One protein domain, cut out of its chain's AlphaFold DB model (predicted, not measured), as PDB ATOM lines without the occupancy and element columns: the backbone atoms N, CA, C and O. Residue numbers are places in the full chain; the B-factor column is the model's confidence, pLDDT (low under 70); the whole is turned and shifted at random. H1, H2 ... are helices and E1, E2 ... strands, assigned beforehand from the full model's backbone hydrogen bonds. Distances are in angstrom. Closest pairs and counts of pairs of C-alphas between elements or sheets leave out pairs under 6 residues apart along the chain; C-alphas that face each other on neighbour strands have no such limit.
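Overview. This is residues 2 to 120 of the 196 residues of the protein "lysosome membrane protein 2-like" of Galleria mellonella (UniProt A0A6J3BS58). Picture a long, thin model: a narrow, twisted ribbon of three strands in which the long E2 runs through the middle, E1 beside its first part and E3 beside its last part, with a helical tail at one end. Residues 2 to 24, with H1 and most of H2, stick out as that tail; H3 packs on the ribbon with residues 37 to 40, and H4 sits at the far end, between E1 and E2. The printed part has 119 residues, in the order H1 H2 H3 E1 H4 E2 E3; the sheet runs E1 - E2 - E3, antiparallel, and the class is mixed, helices and strands. The whole is extended, a rod with a radius of gyration of the C-alphas of 26.8 A and spans of 87 by 40 by 30 A.

Arrangement. Start at H1, residues 2 to 15, which meets H2, residues 18 to 27, only through their link. H2 and H3, residues 34 to 40, only just touch, with 3 pairs of C-alphas within 8 A, and only at the corner by their link; the closest C-alphas are those of Leu 27 and Ser 35, 6.2 A apart. They run the same way at a shallow tilt of 32 degrees, only just short of steep. Next come E1, residues 46 to 55, H4, residues 58 to 63, E2, residues 70 to 89, and E3, residues 95 to 105. H3 is on the sheet at a height over the sheet of 9.2 A, but over none of its strands, only just, with 2 of its C-alphas falling on E2; its closest C-alpha pair with E2 is Gln 40 and Lys 84, 4.9 A. H4 is not on the sheet. E1 and E2 are antiparallel at 144 degrees; look at N 50 and O 76, 2.8 A, within hydrogen-bond range. E2 and E3 form a hairpin at 150 degrees, with N 83 and O 100 at 2.9 A. In each of the four helices every O i to N i+4 pair is within hydrogen-bond range.

Along the chain. Find C-alpha 2 at (-11.991, 48.948, -34.048); from there H1 runs 20.2 A. H2 covers 14.0 A, H3 9.9 A, E1 29.0 A and H4 8.7 A. E2 begins at C-alpha 70, (-27.614, 103.854, 13.727), bends by 62 degrees at residue 73 and spans 50.1 A. E3 runs 31.3 A to C-alpha 105 at (-14.906, 83.790, 18.498).

Size, cuts and confidence. The C-alphas of Phe 2 and Glu 63, the two farthest apart, are 90.2 A apart. The printed part has no cut and no long link; residues 106 to 120 hold no named element. No printed residue is under 70 in pLDDT.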
ATOM      1  N   PHE A   2     -12.133  48.158 -35.286       75.06
ATOM      2  CA  PHE A   2     -11.991  48.948 -34.048       75.06
ATOM      3  C   PHE A   2     -12.998  50.102 -33.898       75.06
ATOM      4  O   PHE A   2     -13.556  50.280 -32.823       75.06
ATOM      5  N   SER A   3     -13.303  50.819 -34.985       81.12
ATOM      6  CA  SER A   3     -14.233  51.960 -34.951       81.12
ATOM      7  C   SER A   3     -15.697  51.581 -34.700       81.12
ATOM      8  O   SER A   3     -16.463  52.392 -34.199       81.12
ATOM      9  N   ILE A   4     -16.107  50.362 -35.060       86.56
ATOM     10  CA  ILE A   4     -17.468  49.874 -34.789       86.56
ATOM     11  C   ILE A   4     -17.552  49.444 -33.321       86.56
ATOM     12  O   ILE A   4     -18.535  49.720 -32.643       86.56
ATOM     13  N   PHE A   5     -16.478  48.842 -32.808       89.19
ATOM     14  CA  PHE A   5     -16.378  48.406 -31.420       89.19
ATOM     15  C   PHE A   5     -16.431  49.584 -30.431       89.19
ATOM     16  O   PHE A   5     -17.128  49.507 -29.422       89.19
ATOM     17  N   THR A   6     -15.763  50.700 -30.740       88.56
ATOM     18  CA  THR A   6     -15.799  51.910 -29.900       88.56
ATOM     19  C   THR A   6     -17.172  52.577 -29.880       88.56
ATOM     20  O   THR A   6     -17.618  52.998 -28.816       88.56
ATOM     21  N   VAL A   7     -17.876  52.629 -31.016       90.56
ATOM     22  CA  VAL A   7     -19.241  53.180 -31.089       90.56
ATOM     23  C   VAL A   7     -20.222  52.316 -30.297       90.56
ATOM     24  O   VAL A   7     -21.016  52.844 -29.523       90.56
ATOM     25  N   VAL A   8     -20.123  50.989 -30.416       88.88
ATOM     26  CA  VAL A   8     -20.970  50.057 -29.656       88.88
ATOM     27  C   VAL A   8     -20.711  50.171 -28.148       88.88
ATOM     28  O   VAL A   8     -21.665  50.249 -27.379       88.88
ATOM     29  N   ILE A   9     -19.451  50.273 -27.714       86.56
ATOM     30  CA  ILE A   9     -19.102  50.506 -26.301       86.56
ATOM     31  C   ILE A   9     -19.631  51.859 -25.807       86.56
ATOM     32  O   ILE A   9     -20.169  51.926 -24.706       86.56
ATOM     33  N   GLY A  10     -19.520  52.923 -26.606       83.62
ATOM     34  CA  GLY A  10     -20.036  54.248 -26.249       83.62
ATOM     35  C   GLY A  10     -21.554  54.258 -26.050       83.62
ATOM     36  O   GLY A  10     -22.042  54.841 -25.083       83.62
ATOM     37  N   ILE A  11     -22.292  53.556 -26.916       83.62
ATOM     38  CA  ILE A  11     -23.744  53.368 -26.791       83.62
ATOM     39  C   ILE A  11     -24.059  52.555 -25.527       83.62
ATOM     40  O   ILE A  11     -24.872  52.987 -24.719       83.62
ATOM     41  N   ILE A  12     -23.372  51.433 -25.288       80.88
ATOM     42  CA  ILE A  12     -23.588  50.612 -24.084       80.88
ATOM     43  C   ILE A  12     -23.304  51.415 -22.805       80.88
ATOM     44  O   ILE A  12     -24.121  51.413 -21.891       80.88
ATOM     45  N   LEU A  13     -22.199  52.161 -22.743       77.94
ATOM     46  CA  LEU A  13     -21.856  52.984 -21.576       77.94
ATOM     47  C   LEU A  13     -22.825  54.149 -21.343       77.94
ATOM     48  O   LEU A  13     -22.931  54.609 -20.210       77.94
ATOM     49  N   SER A  14     -23.513  54.609 -22.392       77.81
ATOM     50  CA  SER A  14     -24.511  55.683 -22.321       77.81
ATOM     51  C   SER A  14     -25.908  55.172 -21.944       77.81
ATOM     52  O   SER A  14     -26.680  55.907 -21.339       77.81
ATOM     53  N   PHE A  15     -26.241  53.922 -22.287       74.94
ATOM     54  CA  PHE A  15     -27.527  53.292 -21.959       74.94
ATOM     55  C   PHE A  15     -27.520  52.539 -20.624       74.94
ATOM     56  O   PHE A  15     -28.582  52.330 -20.037       74.94
ATOM     57  N   VAL A  16     -26.354  52.118 -20.129       75.88
ATOM     58  CA  VAL A  16     -26.248  51.457 -18.826       75.88
ATOM     59  C   VAL A  16     -26.154  52.532 -17.732       75.88
ATOM     60  O   VAL A  16     -25.217  53.327 -17.756       75.88
ATOM     61  N   PRO A  17     -27.044  52.547 -16.723       80.00
ATOM     62  CA  PRO A  17     -27.000  53.495 -15.605       80.00
ATOM     63  C   PRO A  17     -25.902  53.128 -14.585       80.00
ATOM     64  O   PRO A  17     -26.112  53.130 -13.374       80.00
ATOM     65  N   TRP A  18     -24.711  52.752 -15.061       78.44
ATOM     66  CA  TRP A  18     -23.583  52.358 -14.211       78.44
ATOM     67  C   TRP A  18     -23.056  53.557 -13.415       78.44
ATOM     68  O   TRP A  18     -22.696  53.408 -12.250       78.44
ATOM     69  N   LEU A  19     -23.063  54.747 -14.025       77.81
ATOM     70  CA  LEU A  19     -22.677  55.989 -13.366       77.81
ATOM     71  C   LEU A  19     -23.657  56.333 -12.241       77.81
ATOM     72  O   LEU A  19     -23.217  56.572 -11.122       77.81
ATOM     73  N   ASP A  20     -24.964  56.274 -12.509       79.31
ATOM     74  CA  ASP A  20     -25.994  56.482 -11.489       79.31
ATOM     75  C   ASP A  20     -25.852  55.461 -10.361       79.31
ATOM     76  O   ASP A  20     -25.862  55.828  -9.191       79.31
ATOM     77  N   TYR A  21     -25.621  54.187 -10.689       82.12
ATOM     78  CA  TYR A  21     -25.381  53.141  -9.695       82.12
ATOM     79  C   TYR A  21     -24.174  53.448  -8.794       82.12
ATOM     80  O   TYR A  21     -24.268  53.319  -7.571       82.12
ATOM     81  N   ILE A  22     -23.052  53.892  -9.369       79.12
ATOM     82  CA  ILE A  22     -21.864  54.287  -8.599       79.12
ATOM     83  C   ILE A  22     -22.160  55.523  -7.744       79.12
ATOM     84  O   ILE A  22     -21.823  55.533  -6.560       79.12
ATOM     85  N   ILE A  23     -22.828  56.533  -8.306       78.25
ATOM     86  CA  ILE A  23     -23.201  57.760  -7.596       78.25
ATOM     87  C   ILE A  23     -24.122  57.435  -6.417       78.25
ATOM     88  O   ILE A  23     -23.838  57.854  -5.299       78.25
ATOM     89  N   PHE A  24     -25.179  56.646  -6.614       78.06
ATOM     90  CA  PHE A  24     -26.097  56.255  -5.540       78.06
ATOM     91  C   PHE A  24     -25.412  55.415  -4.462       78.06
ATOM     92  O   PHE A  24     -25.717  55.574  -3.277       78.06
ATOM     93  N   ARG A  25     -24.455  54.560  -4.842       72.88
ATOM     94  CA  ARG A  25     -23.675  53.766  -3.885       72.88
ATOM     95  C   ARG A  25     -22.775  54.639  -3.010       72.88
ATOM     96  O   ARG A  25     -22.707  54.404  -1.807       72.88
ATOM     97  N   GLU A  26     -22.114  55.638  -3.591       73.25
ATOM     98  CA  GLU A  26     -21.238  56.555  -2.848       73.25
ATOM     99  C   GLU A  26     -22.019  57.636  -2.081       73.25
ATOM    100  O   GLU A  26     -21.586  58.065  -1.012       73.25
ATOM    101  N   LEU A  27     -23.182  58.068  -2.579       75.25
ATOM    102  CA  LEU A  27     -24.059  59.026  -1.895       75.25
ATOM    103  C   LEU A  27     -24.774  58.415  -0.689       75.25
ATOM    104  O   LEU A  27     -25.120  59.151   0.242       75.25
ATOM    105  N   LYS A  28     -25.011  57.095  -0.681       75.44
ATOM    106  CA  LYS A  28     -25.633  56.429   0.465       75.44
ATOM    107  C   LYS A  28     -24.747  56.636   1.699       75.44
ATOM    108  O   LYS A  28     -23.554  56.339   1.708       75.44
ATOM    109  N   LEU A  29     -25.342  57.173   2.759       77.62
ATOM    110  CA  LEU A  29     -24.664  57.360   4.035       77.62
ATOM    111  C   LEU A  29     -24.561  55.995   4.713       77.62
ATOM    112  O   LEU A  29     -25.568  55.434   5.132       77.62
ATOM    113  N   TRP A  30     -23.350  55.457   4.802       76.12
ATOM    114  CA  TRP A  30     -23.070  54.211   5.508       76.12
ATOM    115  C   TRP A  30     -21.774  54.345   6.305       76.12
ATOM    116  O   TRP A  30     -20.900  55.147   5.968       76.12
ATOM    117  N   ASN A  31     -21.669  53.591   7.399       73.44
ATOM    118  CA  ASN A  31     -20.546  53.696   8.323       73.44
ATOM    119  C   ASN A  31     -19.231  53.282   7.635       73.44
ATOM    120  O   ASN A  31     -19.037  52.106   7.345       73.44
ATOM    121  N   GLY A  32     -18.349  54.253   7.379       77.69
ATOM    122  CA  GLY A  32     -17.062  54.052   6.700       77.69
ATOM    123  C   GLY A  32     -16.956  54.683   5.307       77.69
ATOM    124  O   GLY A  32     -15.859  54.724   4.755       77.69
ATOM    125  N   SER A  33     -18.045  55.223   4.747       82.56
ATOM    126  CA  SER A  33     -17.998  55.912   3.451       82.56
ATOM    127  C   SER A  33     -17.364  57.306   3.541       82.56
ATOM    128  O   SER A  33     -17.448  57.990   4.568       82.56
ATOM    129  N   LEU A  34     -16.758  57.775   2.444       82.69
ATOM    130  CA  LEU A  34     -16.216  59.136   2.369       82.69
ATOM    131  C   LEU A  34     -17.332  60.175   2.574       82.69
ATOM    132  O   LEU A  34     -17.172  61.114   3.354       82.69
ATOM    133  N   SER A  35     -18.489  59.957   1.946       85.19
ATOM    134  CA  SER A  35     -19.686  60.791   2.092       85.19
ATOM    135  C   SER A  35     -20.170  60.864   3.538       85.19
ATOM    136  O   SER A  35     -20.547  61.939   4.001       85.19
ATOM    137  N   TYR A  36     -20.096  59.757   4.284       87.56
ATOM    138  CA  TYR A  36     -20.411  59.730   5.709       87.56
ATOM    139  C   TYR A  36     -19.440  60.587   6.526       87.56
ATOM    140  O   TYR A  36     -19.892  61.365   7.361       87.56
ATOM    141  N   SER A  37     -18.132  60.518   6.254       87.50
ATOM    142  CA  SER A  37     -17.137  61.329   6.974       87.50
ATOM    143  C   SER A  37     -17.340  62.837   6.762       87.50
ATOM    144  O   SER A  37     -17.399  63.591   7.735       87.50
ATOM    145  N   TYR A  38     -17.564  63.272   5.516       89.19
ATOM    146  CA  TYR A  38     -17.865  64.670   5.189       89.19
ATOM    147  C   TYR A  38     -19.220  65.120   5.733       89.19
ATOM    148  O   TYR A  38     -19.368  66.263   6.168       89.19
ATOM    149  N   TRP A  39     -20.215  64.231   5.727       88.38
ATOM    150  CA  TRP A  39     -21.511  64.506   6.330       88.38
ATOM    151  C   TRP A  39     -21.392  64.642   7.852       88.38
ATOM    152  O   TRP A  39     -21.955  65.586   8.408       88.38
ATOM    153  N   GLN A  40     -20.665  63.750   8.527       89.94
ATOM    154  CA  GLN A  40     -20.489  63.771   9.979       89.94
ATOM    155  C   GLN A  40     -19.705  65.008  10.424       89.94
ATOM    156  O   GLN A  40     -20.151  65.708  11.336       89.94
ATOM    157  N   ARG A  41     -18.571  65.291   9.776       90.31
ATOM    158  CA  ARG A  41     -17.725  66.451  10.059       90.31
ATOM    159  C   ARG A  41     -17.258  67.083   8.743       90.31
ATOM    160  O   ARG A  41     -16.272  66.632   8.160       90.31
ATOM    161  N   PRO A  42     -17.932  68.142   8.268       88.00
ATOM    162  CA  PRO A  42     -17.535  68.794   7.033       88.00
ATOM    163  C   PRO A  42     -16.149  69.427   7.198       88.00
ATOM    164  O   PRO A  42     -15.924  70.196   8.128       88.00
ATOM    165  N   GLY A  43     -15.231  69.142   6.271       84.62
ATOM    166  CA  GLY A  43     -13.865  69.686   6.269       84.62
ATOM    167  C   GLY A  43     -13.758  71.173   5.908       84.62
ATOM    168  O   GLY A  43     -12.659  71.673   5.691       84.62
ATOM    169  N   VAL A  44     -14.885  71.884   5.817       87.81
ATOM    170  CA  VAL A  44     -14.927  73.307   5.475       87.81
ATOM    171  C   VAL A  44     -15.089  74.159   6.727       87.81
ATOM    172  O   VAL A  44     -15.982  73.943   7.548       87.81
ATOM    173  N   ILE A  45     -14.232  75.167   6.854       87.62
ATOM    174  CA  ILE A  45     -14.310  76.155   7.927       87.62
ATOM    175  C   ILE A  45     -15.349  77.198   7.518       87.62
ATOM    176  O   ILE A  45     -15.153  77.928   6.548       87.62
ATOM    177  N   ARG A  46     -16.456  77.286   8.260       92.19
ATOM    178  CA  ARG A  46     -17.437  78.364   8.083       92.19
ATOM    179  C   ARG A  46     -17.124  79.509   9.035       92.19
ATOM    180  O   ARG A  46     -16.955  79.294  10.234       92.19
ATOM    181  N   LEU A  47     -17.063  80.717   8.485       94.25
ATOM    182  CA  LEU A  47     -16.906  81.953   9.238       94.25
ATOM    183  C   LEU A  47     -18.209  82.745   9.161       94.25
ATOM    184  O   LEU A  47     -18.647  83.121   8.075       94.25
ATOM    185  N   THR A  48     -18.796  83.023  10.316       94.00
ATOM    186  CA  THR A  48     -19.995  83.843  10.456       94.00
ATOM    187  C   THR A  48     -19.571  85.233  10.897       94.00
ATOM    188  O   THR A  48     -19.000  85.399  11.974       94.00
ATOM    189  N   LYS A  49     -19.820  86.231  10.046       94.38
ATOM    190  CA  LYS A  49     -19.543  87.642  10.334       94.38
ATOM    191  C   LYS A  49     -20.825  88.305  10.816       94.38
ATOM    192  O   LYS A  49     -21.825  88.293  10.102       94.38
ATOM    193  N   VAL A  50     -20.788  88.873  12.012       93.62
ATOM    194  CA  VAL A  50     -21.912  89.586  12.616       93.62
ATOM    195  C   VAL A  50     -21.611  91.079  12.601       93.62
ATOM    196  O   VAL A  50     -20.540  91.499  13.036       93.62
ATOM    197  N   TYR A  51     -22.565  91.866  12.116       94.06
ATOM    198  CA  TYR A  51     -22.532  93.324  12.145       94.06
ATOM    199  C   TYR A  51     -23.678  93.801  13.027       94.06
ATOM    200  O   TYR A  51     -24.809  93.328  12.892       94.06
ATOM    201  N   ILE A  52     -23.374  94.689  13.967       92.56
ATOM    202  CA  ILE A  52     -24.326  95.188  14.957       92.56
ATOM    203  C   ILE A  52     -24.541  96.674  14.703       92.56
ATOM    204  O   ILE A  52     -23.585  97.432  14.593       92.56
ATOM    205  N   PHE A  53     -25.795  97.107  14.643       92.38
ATOM    206  CA  PHE A  53     -26.127  98.524  14.534       92.38
ATOM    207  C   PHE A  53     -26.148  99.166  15.923       92.38
ATOM    208  O   PHE A  53     -27.063  98.936  16.711       92.38
ATOM    209  N   ASN A  54     -25.126  99.965  16.215       93.62
ATOM    210  CA  ASN A  54     -25.013 100.756  17.433       93.62
ATOM    211  C   ASN A  54     -25.827 102.051  17.324       93.62
ATOM    212  O   ASN A  54     -25.748 102.755  16.317       93.62
ATOM    213  N   MET A  55     -26.561 102.401  18.375       91.12
ATOM    214  CA  MET A  55     -27.345 103.631  18.427       91.12
ATOM    215  C   MET A  55     -26.544 104.790  19.029       91.12
ATOM    216  O   MET A  55     -26.088 104.711  20.168       91.12
ATOM    217  N   THR A  56     -26.404 105.896  18.291       92.06
ATOM    218  CA  THR A  56     -25.625 107.061  18.757       92.06
ATOM    219  C   THR A  56     -26.455 108.084  19.528       92.06
ATOM    220  O   THR A  56     -25.896 108.849  20.305       92.06
ATOM    221  N   ASN A  57     -27.775 108.131  19.315       91.56
ATOM    222  CA  ASN A  57     -28.681 109.101  19.947       91.56
ATOM    223  C   ASN A  57     -29.819 108.436  20.752       91.56
ATOM    224  O   ASN A  57     -30.989 108.712  20.479       91.56
ATOM    225  N   PRO A  58     -29.524 107.586  21.755       87.62
ATOM    226  CA  PRO A  58     -30.572 106.970  22.569       87.62
ATOM    227  C   PRO A  58     -31.435 108.023  23.275       87.62
ATOM    228  O   PRO A  58     -32.652 107.968  23.176       87.62
ATOM    229  N   GLN A  59     -30.822 109.033  23.899       87.00
ATOM    230  CA  GLN A  59     -31.560 110.039  24.665       87.00
ATOM    231  C   GLN A  59     -32.489 110.884  23.786       87.00
ATOM    232  O   GLN A  59     -33.660 111.035  24.102       87.00
ATOM    233  N   GLY A  60     -31.997 111.374  22.643       85.31
ATOM    234  CA  GLY A  60     -32.806 112.175  21.716       85.31
ATOM    235  C   GLY A  60     -33.962 111.387  21.095       85.31
ATOM    236  O   GLY A  60     -35.033 111.943  20.865       85.31
ATOM    237  N   PHE A  61     -33.781 110.083  20.867       82.94
ATOM    238  CA  PHE A  61     -34.869 109.213  20.422       82.94
ATOM    239  C   PHE A  61     -35.944 109.040  21.501       82.94
ATOM    240  O   PHE A  61     -37.130 109.084  21.186       82.94
ATOM    241  N   LEU A  62     -35.531 108.855  22.758       79.44
ATOM    242  CA  LEU A  62     -36.453 108.611  23.866       79.44
ATOM    243  C   LEU A  62     -37.171 109.901  24.312       79.44
ATOM    244  O   LEU A  62     -38.384 109.924  24.436       79.44
ATOM    245  N   GLU A  63     -36.454 110.998  24.523       84.62
ATOM    246  CA  GLU A  63     -37.044 112.211  25.111       84.62
ATOM    247  C   GLU A  63     -37.656 113.148  24.069       84.62
ATOM    248  O   GLU A  63     -38.732 113.702  24.279       84.62
ATOM    249  N   ASN A  64     -36.983 113.315  22.927       79.94
ATOM    250  CA  ASN A  64     -37.351 114.321  21.928       79.94
ATOM    251  C   ASN A  64     -38.105 113.723  20.729       79.94
ATOM    252  O   ASN A  64     -38.467 114.454  19.806       79.94
ATOM    253  N   GLY A  65     -38.303 112.399  20.698       80.94
ATOM    254  CA  GLY A  65     -38.912 111.698  19.564       80.94
ATOM    255  C   GLY A  65     -38.099 111.808  18.266       80.94
ATOM    256  O   GLY A  65     -38.650 111.683  17.170       80.94
ATOM    257  N   GLU A  66     -36.792 112.078  18.357       82.81
ATOM    258  CA  GLU A  66     -35.921 112.146  17.183       82.81
ATOM    259  C   GLU A  66     -35.806 110.782  16.502       82.81
ATOM    260  O   GLU A  66     -35.899 109.736  17.135       82.81
ATOM    261  N   LYS A  67     -35.519 110.760  15.195       81.25
ATOM    262  CA  LYS A  67     -35.271 109.492  14.496       81.25
ATOM    263  C   LYS A  67     -33.997 108.810  15.025       81.25
ATOM    264  O   LYS A  67     -32.993 109.494  15.256       81.25
ATOM    265  N   PRO A  68     -33.989 107.470  15.160       85.38
ATOM    266  CA  PRO A  68     -32.821 106.750  15.643       85.38
ATOM    267  C   PRO A  68     -31.694 106.812  14.606       85.38
ATOM    268  O   PRO A  68     -31.889 106.497  13.430       85.38
ATOM    269  N   LYS A  69     -30.503 107.218  15.046       87.19
ATOM    270  CA  LYS A  69     -29.266 107.237  14.261       87.19
ATOM    271  C   LYS A  69     -28.461 105.994  14.611       87.19
ATOM    272  O   LYS A  69     -28.059 105.800  15.761       87.19
ATOM    273  N   LEU A  70     -28.268 105.149  13.605       92.12
ATOM    274  CA  LEU A  70     -27.614 103.854  13.727       92.12
ATOM    275  C   LEU A  70     -26.287 103.869  12.970       92.12
ATOM    276  O   LEU A  70     -26.222 104.340  11.836       92.12
ATOM    277  N   VAL A  71     -25.248 103.329  13.600       93.31
ATOM    278  CA  VAL A  71     -23.916 103.143  13.018       93.31
ATOM    279  C   VAL A  71     -23.590 101.658  13.049       93.31
ATOM    280  O   VAL A  71     -23.682 101.022  14.095       93.31
ATOM    281  N   GLU A  72     -23.233 101.093  11.901       93.44
ATOM    282  CA  GLU A  72     -22.812  99.696  11.817       93.44
ATOM    283  C   GLU A  72     -21.457  99.502  12.506       93.44
ATOM    284  O   GLU A  72     -20.509 100.254  12.279       93.44
ATOM    285  N   VAL A  73     -21.369  98.482  13.352       93.75
ATOM    286  CA  VAL A  73     -20.168  98.094  14.081       93.75
ATOM    287  C   VAL A  73     -19.901  96.616  13.839       93.75
ATOM    288  O   VAL A  73     -20.736  95.754  14.122       93.75
ATOM    289  N   GLY A  74     -18.717  96.314  13.323       92.12
ATOM    290  CA  GLY A  74     -18.296  94.961  13.008       92.12
ATOM    291  C   GLY A  74     -17.105  94.953  12.048       92.12
ATOM    292  O   GLY A  74     -16.587  96.015  11.700       92.12
ATOM    293  N   PRO A  75     -16.660  93.765  11.618       95.06
ATOM    294  CA  PRO A  75     -17.287  92.469  11.877       95.06
ATOM    295  C   PRO A  75     -16.932  91.885  13.255       95.06
ATOM    296  O   PRO A  75     -15.813  92.027  13.732       95.06
ATOM    297  N   PHE A  76     -17.863  91.154  13.867       94.56
ATOM    298  CA  PHE A  76     -17.574  90.164  14.909       94.56
ATOM    299  C   PHE A  76     -17.607  88.779  14.266       94.56
ATOM    300  O   PHE A  76     -18.652  88.329  13.789       94.56
ATOM    301  N   VAL A  77     -16.458  88.119  14.194       96.00
ATOM    302  CA  VAL A  77     -16.262  86.891  13.426       96.00
ATOM    303  C   VAL A  77     -16.245  85.681  14.344       96.00
ATOM    304  O   VAL A  77     -15.457  85.587  15.285       96.00
ATOM    305  N   TYR A  78     -17.098  84.715  14.022       94.81
ATOM    306  CA  TYR A  78     -17.186  83.432  14.703       94.81
ATOM    307  C   TYR A  78     -16.880  82.305  13.724       94.81
ATOM    308  O   TYR A  78     -17.436  82.243  12.629       94.81
ATOM    309  N   ARG A  79     -16.011  81.384  14.127       94.62
ATOM    310  CA  ARG A  79     -15.827  80.100  13.463       94.62
ATOM    311  C   ARG A  79     -16.939  79.154  13.901       94.62
ATOM    312  O   ARG A  79     -17.148  78.956  15.095       94.62
ATOM    313  N   GLU A  80     -17.633  78.572  12.935       93.56
ATOM    314  CA  GLU A  80     -18.673  77.573  13.158       93.56
ATOM    315  C   GLU A  80     -18.127  76.165  12.958       93.56
ATOM    316  O   GLU A  80     -18.085  75.655  11.832       93.56
ATOM    317  N   ASP A  81     -17.782  75.518  14.061       91.62
ATOM    318  CA  ASP A  81     -17.413  74.111  14.063       91.62
ATOM    319  C   ASP A  81     -18.676  73.283  14.295       91.62
ATOM    320  O   ASP A  81     -19.355  73.433  15.310       91.62
ATOM    321  N   MET A  82     -19.025  72.442  13.322       91.62
ATOM    322  CA  MET A  82     -20.207  71.590  13.407       91.62
ATOM    323  C   MET A  82     -19.843  70.129  13.213       91.62
ATOM    324  O   MET A  82     -19.020  69.790  12.360       91.62
ATOM    325  N   GLU A  83     -20.507  69.278  13.976       93.25
ATOM    326  CA  GLU A  83     -20.369  67.833  13.900       93.25
ATOM    327  C   GLU A  83     -21.706  67.161  14.213       93.25
ATOM    328  O   GLU A  83     -22.551  67.692  14.938       93.25
ATOM    329  N   LYS A  84     -21.923  65.985  13.631       93.12
ATOM    330  CA  LYS A  84     -23.072  65.138  13.947       93.12
ATOM    331  C   LYS A  84     -22.619  64.075  14.940       93.12
ATOM    332  O   LYS A  84     -21.691  63.323  14.657       93.12
ATOM    333  N   VAL A  85     -23.253  64.038  16.107       92.00
ATOM    334  CA  VAL A  85     -22.933  63.121  17.210       92.00
ATOM    335  C   VAL A  85     -24.079  62.140  17.444       92.00
ATOM    336  O   VAL A  85     -25.197  62.361  16.971       92.00
ATOM    337  N   ASN A  86     -23.806  61.054  18.172       92.00
ATOM    338  CA  ASN A  86     -24.796  60.027  18.523       92.00
ATOM    339  C   ASN A  86     -25.542  59.457  17.304       92.00
ATOM    340  O   ASN A  86     -26.765  59.327  17.312       92.00
ATOM    341  N   ILE A  87     -24.792  59.149  16.242       90.88
ATOM    342  CA  ILE A  87     -25.348  58.673  14.977       90.88
ATOM    343  C   ILE A  87     -25.786  57.211  15.119       90.88
ATOM    344  O   ILE A  87     -24.993  56.355  15.513       90.88
ATOM    345  N   LYS A  88     -27.046  56.930  14.784       90.94
ATOM    346  CA  LYS A  88     -27.635  55.588  14.769       90.94
ATOM    347  C   LYS A  88     -28.325  55.347  13.435       90.94
ATOM    348  O   LYS A  88     -29.197  56.124  13.046       90.94
ATOM    349  N   PHE A  89     -27.919  54.282  12.759       89.50
ATOM    350  CA  PHE A  89     -28.573  53.786  11.554       89.50
ATOM    351  C   PHE A  89     -29.698  52.834  11.948       89.50
ATOM    352  O   PHE A  89     -29.541  52.057  12.890       89.50
ATOM    353  N   HIS A  90     -30.812  52.914  11.231       88.75
ATOM    354  CA  HIS A  90     -31.984  52.068  11.434       88.75
ATOM    355  C   HIS A  90     -32.241  51.215  10.193       88.75
ATOM    356  O   HIS A  90     -31.920  51.623   9.077       88.75
ATOM    357  N   ASP A  91     -32.887  50.064  10.381       88.44
ATOM    358  CA  ASP A  91     -33.198  49.117   9.299       88.44
ATOM    359  C   ASP A  91     -34.246  49.646   8.300       88.44
ATOM    360  O   ASP A  91     -34.464  49.056   7.248       88.44
ATOM    361  N   ASN A  92     -34.885  50.781   8.601       89.81
ATOM    362  CA  ASN A  92     -35.848  51.468   7.735       89.81
ATOM    363  C   ASN A  92     -35.202  52.550   6.840       89.81
ATOM    364  O   ASN A  92     -35.874  53.515   6.480       89.81
ATOM    365  N   ASP A  93     -33.901  52.436   6.548       81.38
ATOM    366  CA  ASP A  93     -33.104  53.407   5.777       81.38
ATOM    367  C   ASP A  93     -33.079  54.838   6.371       81.38
ATOM    368  O   ASP A  93     -32.757  55.809   5.683       81.38
ATOM    369  N   THR A  94     -33.371  54.994   7.668       86.75
ATOM    370  CA  THR A  94     -33.264  56.288   8.361       86.75
ATOM    371  C   THR A  94     -32.041  56.368   9.269       86.75
ATOM    372  O   THR A  94     -31.487  55.365   9.723       86.75
ATOM    373  N   VAL A  95     -31.611  57.602   9.551       89.44
ATOM    374  CA  VAL A  95     -30.473  57.889  10.428       89.44
ATOM    375  C   VAL A  95     -30.892  58.898  11.482       89.44
ATOM    376  O   VAL A  95     -31.314  60.011  11.161       89.44
ATOM    377  N   THR A  96     -30.739  58.536  12.752       91.50
ATOM    378  CA  THR A  96     -30.881  59.473  13.869       91.50
ATOM    379  C   THR A  96     -29.520  60.039  14.229       91.50
ATOM    380  O   THR A  96     -28.552  59.297  14.360       91.50
ATOM    381  N   PHE A  97     -29.439  61.355  14.401       93.56
ATOM    382  CA  PHE A  97     -28.221  62.049  14.805       93.56
ATOM    383  C   PHE A  97     -28.576  63.301  15.605       93.56
ATOM    384  O   PHE A  97     -29.684  63.828  15.508       93.56
ATOM    385  N   GLN A  98     -27.612  63.804  16.366       94.56
ATOM    386  CA  GLN A  98     -27.695  65.101  17.025       94.56
ATOM    387  C   GLN A  98     -26.714  66.064  16.363       94.56
ATOM    388  O   GLN A  98     -25.573  65.703  16.080       94.56
ATOM    389  N   HIS A  99     -27.157  67.289  16.090       92.62
ATOM    390  CA  HIS A  99     -26.301  68.319  15.513       92.62
ATOM    391  C   HIS A  99     -25.624  69.118  16.627       92.62
ATOM    392  O   HIS A  99     -26.288  69.868  17.342       92.62
ATOM    393  N   ASN A 100     -24.311  68.965  16.766       92.88
ATOM    394  CA  ASN A 100     -23.501  69.776  17.662       92.88
ATOM    395  C   ASN A 100     -22.897  70.940  16.862       92.88
ATOM    396  O   ASN A 100     -22.145  70.717  15.912       92.88
ATOM    397  N   LYS A 101     -23.245  72.179  17.222       92.38
ATOM    398  CA  LYS A 101     -22.749  73.404  16.577       92.38
ATOM    399  C   LYS A 101     -22.094  74.297  17.623       92.38
ATOM    400  O   LYS A 101     -22.771  74.821  18.502       92.38
ATOM    401  N   ILE A 102     -20.786  74.505  17.493       92.75
ATOM    402  CA  ILE A 102     -19.977  75.322  18.397       92.75
ATOM    403  C   ILE A 102     -19.521  76.577  17.652       92.75
ATOM    404  O   ILE A 102     -18.905  76.504  16.589       92.75
ATOM    405  N   LEU A 103     -19.819  77.738  18.232       93.50
ATOM    406  CA  LEU A 103     -19.372  79.042  17.750       93.50
ATOM    407  C   LEU A 103     -18.131  79.473  18.537       93.50
ATOM    408  O   LEU A 103     -18.210  79.707  19.743       93.50
ATOM    409  N   ARG A 104     -16.983  79.591  17.865       93.81
ATOM    410  CA  ARG A 104     -15.719  80.050  18.461       93.81
ATOM    411  C   ARG A 104     -15.383  81.449  17.957       93.81
ATOM    412  O   ARG A 104     -15.229  81.643  16.757       93.81
ATOM    413  N   PHE A 105     -15.274  82.419  18.858       93.69
ATOM    414  CA  PHE A 105     -14.906  83.790  18.498       93.69
ATOM    415  C   PHE A 105     -13.472  83.851  17.952       93.69
ATOM    416  O   PHE A 105     -12.572  83.239  18.529       93.69
ATOM    417  N   VAL A 106     -13.266  84.582  16.854       94.56
ATOM    418  CA  VAL A 106     -11.957  84.744  16.209       94.56
ATOM    419  C   VAL A 106     -11.494  86.195  16.366       94.56
ATOM    420  O   VAL A 106     -11.936  87.044  15.589       94.56
ATOM    421  N   PRO A 107     -10.628  86.504  17.351       92.12
ATOM    422  CA  PRO A 107     -10.248  87.882  17.663       92.12
ATOM    423  C   PRO A 107      -9.507  88.569  16.511       92.12
ATOM    424  O   PRO A 107      -9.789  89.724  16.231       92.12
ATOM    425  N   ASP A 108      -8.657  87.848  15.775       93.00
ATOM    426  CA  ASP A 108      -7.814  88.424  14.711       93.00
ATOM    427  C   ASP A 108      -8.606  89.008  13.531       93.00
ATOM    428  O   ASP A 108      -8.114  89.859  12.795       93.00
ATOM    429  N   MET A 109      -9.834  88.526  13.326       89.56
ATOM    430  CA  MET A 109     -10.729  88.995  12.264       89.56
ATOM    431  C   MET A 109     -11.889  89.836  12.804       89.56
ATOM    432  O   MET A 109     -12.773  90.199  12.028       89.56
ATOM    433  N   SER A 110     -11.914  90.106  14.110       93.12
ATOM    434  CA  SER A 110     -13.024  90.774  14.778       93.12
ATOM    435  C   SER A 110     -12.639  92.142  15.322       93.12
ATOM    436  O   SER A 110     -11.490  92.394  15.668       93.12
ATOM    437  N   VAL A 111     -13.638  93.010  15.464       91.31
ATOM    438  CA  VAL A 111     -13.534  94.221  16.290       91.31
ATOM    439  C   VAL A 111     -13.361  93.833  17.767       91.31
ATOM    440  O   VAL A 111     -13.697  92.713  18.167       91.31
ATOM    441  N   ASP A 112     -12.830  94.754  18.580       89.31
ATOM    442  CA  ASP A 112     -12.635  94.555  20.017       89.31
ATOM    443  C   ASP A 112     -13.916  94.045  20.698       89.31
ATOM    444  O   ASP A 112     -15.001  94.624  20.587       89.31
ATOM    445  N   LYS A 113     -13.766  92.943  21.435       80.25
ATOM    446  CA  LYS A 113     -14.842  92.272  22.162       80.25
ATOM    447  C   LYS A 113     -15.392  93.133  23.302       80.25
ATOM    448  O   LYS A 113     -16.549  92.962  23.678       80.25
ATOM    449  N   ASN A 114     -14.581  94.035  23.855       86.00
ATOM    450  CA  ASN A 114     -14.965  94.867  24.998       86.00
ATOM    451  C   ASN A 114     -15.713  96.147  24.596       86.00
ATOM    452  O   ASN A 114     -16.044  96.968  25.455       86.00
ATOM    453  N   LEU A 115     -15.992  96.329  23.304       88.25
ATOM    454  CA  LEU A 115     -16.703  97.492  22.807       88.25
ATOM    455  C   LEU A 115     -18.131  97.542  23.369       88.25
ATOM    456  O   LEU A 115     -18.939  96.634  23.173       88.25
ATOM    457  N   LYS A 116     -18.457  98.639  24.053       89.50
ATOM    458  CA  LYS A 116     -19.803  98.881  24.573       89.50
ATOM    459  C   LYS A 116     -20.723  99.315  23.434       89.50
ATOM    460  O   LYS A 116     -20.476 100.333  22.793       89.50
ATOM    461  N   LEU A 117     -21.795  98.561  23.220       90.00
ATOM    462  CA  LEU A 117     -22.799  98.834  22.194       90.00
ATOM    463  C   LEU A 117     -24.125  99.207  22.846       90.00
ATOM    464  O   LEU A 117     -24.538  98.599  23.836       90.00
ATOM    465  N   ILE A 118     -24.792 100.203  22.277       91.00
ATOM    466  CA  ILE A 118     -26.134 100.620  22.664       91.00
ATOM    467  C   ILE A 118     -27.088 100.007  21.648       91.00
ATOM    468  O   ILE A 118     -27.123 100.411  20.485       91.00
ATOM    469  N   VAL A 119     -27.835  99.000  22.094       89.94
ATOM    470  CA  VAL A 119     -28.806  98.262  21.283       89.94
ATOM    471  C   VAL A 119     -30.162  98.230  21.986       89.94
ATOM    472  O   VAL A 119     -30.211  98.318  23.217       89.94
ATOM    473  N   PRO A 120     -31.269  98.093  21.239       84.12
ATOM    474  CA  PRO A 120     -32.586  97.926  21.837       84.12
ATOM    475  C   PRO A 120     -32.649  96.699  22.755       84.12
ATOM    476  O   PRO A 120     -32.048  95.660  22.469       84.12
TER     477      PRO A 120